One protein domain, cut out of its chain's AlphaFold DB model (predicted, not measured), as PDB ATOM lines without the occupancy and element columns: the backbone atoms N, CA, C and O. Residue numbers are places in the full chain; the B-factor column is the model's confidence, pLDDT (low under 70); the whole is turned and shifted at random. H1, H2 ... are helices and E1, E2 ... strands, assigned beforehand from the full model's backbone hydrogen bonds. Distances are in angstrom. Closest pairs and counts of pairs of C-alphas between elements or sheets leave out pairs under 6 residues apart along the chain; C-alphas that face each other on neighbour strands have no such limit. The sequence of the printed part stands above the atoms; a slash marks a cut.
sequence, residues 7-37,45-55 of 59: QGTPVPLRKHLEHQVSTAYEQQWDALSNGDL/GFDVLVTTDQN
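This is residues 7 to 37 and 45 to 55 of the 59 residues of an uncharacterized protein of Deltaproteobacteria bacterium (UniProt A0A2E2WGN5). A short helix, H1, and a strand, E1, are joined by a tight turn at one end of the printed part, with E1 folding back beside H1; a second short helix, H2, lies at the other end, and a separate piece with strand E2 passes between these ends. The strands form no sheet: each of E1 and E2 pairs with no named strand. The printed part has 42 residues, with two named helices and two named strands in the order H1, E1, H2, E2. The class is mixed, helices and strands, but under half of the residues are in named elements, 10 in helices and 7 in strands. The whole is only just compact, close to loose, with a radius of gyration of the C-alphas of 10.4 A and spans of 27 by 21 by 18 A.

H1 is residues 11 to 16, 10.4 A long, beginning at C-alpha 11 (30.886, -23.722, -19.720). E1 is residues 20 to 23, 10.2 A long. H2 is residues 34 to 37. E2 is residues 48 to 50, ending at C-alpha 50 (34.931, -32.624, -24.377).

H1 and E1 have 2 pairs of C-alphas within 8 A, the closest being those of Arg 14 and Val 21, 6.2 A apart. E1 and E2 are near each other, with 6 pairs of C-alphas within 10 A. H2 is apart from H1 and from E1, and only just apart from E2, the closest C-alphas being 8.5 A apart. H1 and E2 are apart. In H1, 0 of 2 O i to N i+4 pairs are within hydrogen-bond range, but 3 of 3 O i to N i+3 pairs are; H2 is too short for an O i to N i+4 pair.

The C-alphas farthest apart are those of Glu 18 and Ala 31, 27.8 A. Residues 38 to 44 are not printed, and C-alphas 37 and 45 are 12.2 A apart across this cut. Of the links that are printed whole, H1 to E1 is tight, E1 to H2 is short with 10 residues, and none is long. The mean pLDDT of the printed part is 95.7, and no printed residue is under 70.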
ATOM      1  N   GLN A   7      39.613 -26.223 -21.544       94.56
ATOM      2  CA  GLN A   7      39.595 -24.766 -21.365       94.56
ATOM      3  C   GLN A   7      38.818 -24.021 -22.463       94.56
ATOM      4  O   GLN A   7      38.323 -22.918 -22.230       94.56
ATOM      5  N   GLY A   8      38.719 -24.595 -23.665       94.50
ATOM      6  CA  GLY A   8      38.034 -23.975 -24.800       94.50
ATOM      7  C   GLY A   8      36.529 -24.240 -24.828       94.50
ATOM      8  O   GLY A   8      35.787 -23.518 -25.498       94.50
ATOM      9  N   THR A   9      36.052 -25.254 -24.105       96.44
ATOM     10  CA  THR A   9      34.655 -25.681 -24.140       96.44
ATOM     11  C   THR A   9      33.765 -24.675 -23.402       96.44
ATOM     12  O   THR A   9      33.959 -24.424 -22.208       96.44
ATOM     13  N   PRO A  10      32.727 -24.110 -24.054       96.94
ATOM     14  CA  PRO A  10      31.845 -23.149 -23.408       96.94
ATOM     15  C   PRO A  10      31.120 -23.754 -22.198       96.94
ATOM     16  O   PRO A  10      30.204 -24.565 -22.336       96.94
ATOM     17  N   VAL A  11      31.468 -23.277 -20.999       96.81
ATOM     18  CA  VAL A  11      30.886 -23.722 -19.720       96.81
ATOM     19  C   VAL A  11      29.348 -23.783 -19.723       96.81
ATOM     20  O   VAL A  11      28.807 -24.739 -19.165       96.81
ATOM     21  N   PRO A  12      28.592 -22.850 -20.352       97.38
ATOM     22  CA  PRO A  12      27.132 -22.936 -20.384       97.38
ATOM     23  C   PRO A  12      26.566 -24.223 -21.001       97.38
ATOM     24  O   PRO A  12      25.452 -24.593 -20.634       97.38
ATOM     25  N   LEU A  13      27.314 -24.933 -21.861       96.31
ATOM     26  CA  LEU A  13      26.872 -26.199 -22.461       96.31
ATOM     27  C   LEU A  13      26.555 -27.272 -21.416       96.31
ATOM     28  O   LEU A  13      25.681 -28.104 -21.648       96.31
ATOM     29  N   ARG A  14      27.166 -27.203 -20.222       96.50
ATOM     30  CA  ARG A  14      26.869 -28.120 -19.111       96.50
ATOM     31  C   ARG A  14      25.397 -28.118 -18.693       96.50
ATOM     32  O   ARG A  14      24.915 -29.108 -18.166       96.50
ATOM     33  N   LYS A  15      24.667 -27.024 -18.951       96.56
ATOM     34  CA  LYS A  15      23.225 -26.911 -18.661       96.56
ATOM     35  C   LYS A  15      22.364 -27.825 -19.535       96.56
ATOM     36  O   LYS A  15      21.201 -28.036 -19.215       96.56
ATOM     37  N   HIS A  16      22.921 -28.323 -20.635       96.62
ATOM     38  CA  HIS A  16      22.249 -29.200 -21.589       96.62
ATOM     39  C   HIS A  16      22.664 -30.669 -21.436       96.62
ATOM     40  O   HIS A  16      22.246 -31.500 -22.235       96.62
ATOM     41  N   LEU A  17      23.489 -30.993 -20.436       95.19
ATOM     42  CA  LEU A  17      23.965 -32.345 -20.165       95.19
ATOM     43  C   LEU A  17      23.367 -32.831 -18.841       95.19
ATOM     44  O   LEU A  17      23.555 -32.199 -17.805       95.19
ATOM     45  N   GLU A  18      22.695 -33.983 -18.844       95.19
ATOM     46  CA  GLU A  18      22.162 -34.626 -17.628       95.19
ATOM     47  C   GLU A  18      23.254 -35.419 -16.870       95.19
ATOM     48  O   GLU A  18      23.054 -36.543 -16.405       95.19
ATOM     49  N   HIS A  19      24.467 -34.862 -16.790       95.88
ATOM     50  CA  HIS A  19      25.675 -35.533 -16.298       95.88
ATOM     51  C   HIS A  19      26.512 -34.622 -15.393       95.88
ATOM     52  O   HIS A  19      26.331 -33.406 -15.370       95.88
ATOM     53  N   GLN A  20      27.438 -35.211 -14.628       96.62
ATOM     54  CA  GLN A  20      28.362 -34.436 -13.801       96.62
ATOM     55  C   GLN A  20      29.446 -33.856 -14.701       96.62
ATOM     56  O   GLN A  20      30.233 -34.609 -15.271       96.62
ATOM     57  N   VAL A  21      29.466 -32.533 -14.833       97.94
ATOM     58  CA  VAL A  21      30.441 -31.818 -15.658       97.94
ATOM     59  C   VAL A  21      31.401 -31.061 -14.753       97.94
ATOM     60  O   VAL A  21      30.969 -30.211 -13.976       97.94
ATOM     61  N   SER A  22      32.689 -31.355 -14.891       98.00
ATOM     62  CA  SER A  22      33.789 -30.558 -14.354       98.00
ATOM     63  C   SER A  22      34.493 -29.839 -15.494       98.00
ATOM     64  O   SER A  22      34.521 -30.319 -16.624       98.00
ATOM     65  N   THR A  23      35.090 -28.698 -15.200       97.88
ATOM     66  CA  THR A  23      35.988 -27.999 -16.122       97.88
ATOM     67  C   THR A  23      37.439 -28.243 -15.727       97.88
ATOM     68  O   THR A  23      37.748 -28.406 -14.547       97.88
ATOM     69  N   ALA A  24      38.346 -28.209 -16.700       97.31
ATOM     70  CA  ALA A  24      39.781 -28.247 -16.441       97.31
ATOM     71  C   ALA A  24      40.216 -27.115 -15.486       97.31
ATOM     72  O   ALA A  24      41.103 -27.304 -14.663       97.31
ATOM     73  N   TYR A  25      39.541 -25.961 -15.518       96.56
ATOM     74  CA  TYR A  25      39.773 -24.868 -14.571       96.56
ATOM     75  C   TYR A  25      39.398 -25.238 -13.124       96.56
ATOM     76  O   TYR A  25      40.192 -25.022 -12.214       96.56
ATOM     77  N   GLU A  26      38.220 -25.834 -12.897       97.19
ATOM     78  CA  GLU A  26      37.789 -26.289 -11.560       97.19
ATOM     79  C   GLU A  26      38.723 -27.368 -10.983       97.19
ATOM     80  O   GLU A  26      38.851 -27.463  -9.764       97.19
ATOM     81  N   GLN A  27      39.400 -28.132 -11.846       97.00
ATOM     82  CA  GLN A  27      40.404 -29.132 -11.466       97.00
ATOM     83  C   GLN A  27      41.832 -28.580 -11.337       97.00
ATOM     84  O   GLN A  27      42.747 -29.341 -11.041       97.00
ATOM     85  N   GLN A  28      42.039 -27.271 -11.532       97.12
ATOM     86  CA  GLN A  28      43.367 -26.637 -11.523       97.12
ATOM     87  C   GLN A  28      44.318 -27.216 -12.589       97.12
ATOM     88  O   GLN A  28      45.522 -27.360 -12.378       97.12
ATOM     89  N   TRP A  29      43.761 -27.575 -13.747       97.25
ATOM     90  CA  TRP A  29      44.453 -28.148 -14.904       97.25
ATOM     91  C   TRP A  29      44.569 -27.151 -16.064       97.25
ATOM     92  O   TRP A  29      44.626 -27.533 -17.229       97.25
ATOM     93  N   ASP A  30      44.583 -25.853 -15.771       88.94
ATOM     94  CA  ASP A  30      44.681 -24.778 -16.767       88.94
ATOM     95  C   ASP A  30      46.013 -24.743 -17.528       88.94
ATOM     96  O   ASP A  30      46.060 -24.231 -18.645       88.94
ATOM     97  N   ALA A  31      47.062 -25.338 -16.961       93.00
ATOM     98  CA  ALA A  31      48.377 -25.436 -17.588       93.00
ATOM     99  C   ALA A  31      48.603 -26.738 -18.382       93.00
ATOM    100  O   ALA A  31      49.659 -26.880 -19.001       93.00
ATOM    101  N   LEU A  32      47.666 -27.694 -18.352       94.75
ATOM    102  CA  LEU A  32      47.820 -28.959 -19.076       94.75
ATOM    103  C   LEU A  32      47.569 -28.768 -20.575       94.75
ATOM    104  O   LEU A  32      46.646 -28.057 -20.979       94.75
ATOM    105  N   SER A  33      48.368 -29.445 -21.405       92.94
ATOM    106  CA  SER A  33      48.014 -29.647 -22.813       92.94
ATOM    107  C   SER A  33      46.767 -30.536 -22.917       92.94
ATOM    108  O   SER A  33      46.434 -31.237 -21.965       92.94
ATOM    109  N   ASN A  34      46.075 -30.563 -24.060       91.31
ATOM    110  CA  ASN A  34      44.898 -31.434 -24.189       91.31
ATOM    111  C   ASN A  34      45.257 -32.931 -24.139       91.31
ATOM    112  O   ASN A  34      44.457 -33.718 -23.633       91.31
ATOM    113  N   GLY A  35      46.455 -33.323 -24.589       93.69
ATOM    114  CA  GLY A  35      46.971 -34.686 -24.408       93.69
ATOM    115  C   GLY A  35      47.217 -35.038 -22.934       93.69
ATOM    116  O   GLY A  35      46.771 -36.084 -22.453       93.69
ATOM    117  N   ASP A  36      47.846 -34.134 -22.175       95.81
ATOM    118  CA  ASP A  36      48.035 -34.316 -20.726       95.81
ATOM    119  C   ASP A  36      46.692 -34.304 -19.982       95.81
ATOM    120  O   ASP A  36      46.481 -35.073 -19.044       95.81
ATOM    121  N   LEU A  37      45.760 -33.459 -20.426       96.81
ATOM    122  CA  LEU A  37      44.410 -33.357 -19.887       96.81
ATOM    123  C   LEU A  37      43.625 -34.654 -20.095       96.81
ATOM    124  O   LEU A  37      42.917 -35.073 -19.184       96.81
ATOM    125  N   GLY A  45      39.175 -40.943 -13.488       97.75
ATOM    126  CA  GLY A  45      37.973 -41.710 -13.801       97.75
ATOM    127  C   GLY A  45      36.874 -40.878 -14.462       97.75
ATOM    128  O   GLY A  45      35.694 -41.057 -14.152       97.75
ATOM    129  N   PHE A  46      37.244 -39.930 -15.323       98.25
ATOM    130  CA  PHE A  46      36.298 -39.294 -16.233       98.25
ATOM    131  C   PHE A  46      35.937 -40.245 -17.373       98.25
ATOM    132  O   PHE A  46      36.791 -40.931 -17.925       98.25
ATOM    133  N   ASP A  47      34.658 -40.258 -17.741       98.12
ATOM    134  CA  ASP A  47      34.146 -41.110 -18.815       98.12
ATOM    135  C   ASP A  47      34.267 -40.434 -20.191       98.12
ATOM    136  O   ASP A  47      34.301 -41.107 -21.218       98.12
ATOM    137  N   VAL A  48      34.252 -39.096 -20.225       97.00
ATOM    138  CA  VAL A  48      34.251 -38.296 -21.459       97.00
ATOM    139  C   VAL A  48      35.083 -37.032 -21.266       97.00
ATOM    140  O   VAL A  48      34.841 -36.272 -20.329       97.00
ATOM    141  N   LEU A  49      35.989 -36.764 -22.208       96.81
ATOM    142  CA  LEU A  49      36.606 -35.454 -22.409       96.81
ATOM    143  C   LEU A  49      35.911 -34.745 -23.579       96.81
ATOM    144  O   LEU A  49      35.854 -35.272 -24.688       96.81
ATOM    145  N   VAL A  50      35.400 -33.541 -23.336       96.50
ATOM    146  CA  VAL A  50      34.931 -32.624 -24.377       96.50
ATOM    147  C   VAL A  50      36.015 -31.583 -24.590       96.50
ATOM    148  O   VAL A  50      36.372 -30.855 -23.664       96.50
ATOM    149  N   THR A  51      36.538 -31.532 -25.811       95.44
ATOM    150  CA  THR A  51      37.576 -30.583 -26.201       95.44
ATOM    151  C   THR A  51      37.217 -29.858 -27.489       95.44
ATOM    152  O   THR A  51      36.504 -30.382 -28.347       95.44
ATOM    153  N   THR A  52      37.712 -28.629 -27.612       94.50
ATOM    154  CA  THR A  52      37.640 -27.831 -28.845       94.50
ATOM    155  C   THR A  52      38.827 -28.064 -29.782       94.50
ATOM    156  O   THR A  52      38.809 -27.597 -30.922       94.50
ATOM    157  N   ASP A  53      39.844 -28.800 -29.331       93.00
ATOM    158  CA  ASP A  53      41.040 -29.105 -30.108       93.00
ATOM    159  C   ASP A  53      40.803 -30.265 -31.078       93.00
ATOM    160  O   ASP A  53      40.481 -31.388 -30.698       93.00
ATOM    161  N   GLN A  54      40.984 -29.979 -32.364       91.19
ATOM    162  CA  GLN A  54      40.798 -30.944 -33.449       91.19
ATOM    163  C   GLN A  54      42.055 -31.777 -33.733       91.19
ATOM    164  O   GLN A  54      42.005 -32.725 -34.516       91.19
ATOM    165  N   ASN A  55      43.184 -31.435 -33.108       90.69
ATOM    166  CA  ASN A  55      44.469 -32.089 -33.327       90.69
ATOM    167  C   ASN A  55      44.848 -33.063 -32.207       90.69
ATOM    168  O   ASN A  55      45.956 -33.587 -32.243       90.69
TER     169      ASN A  55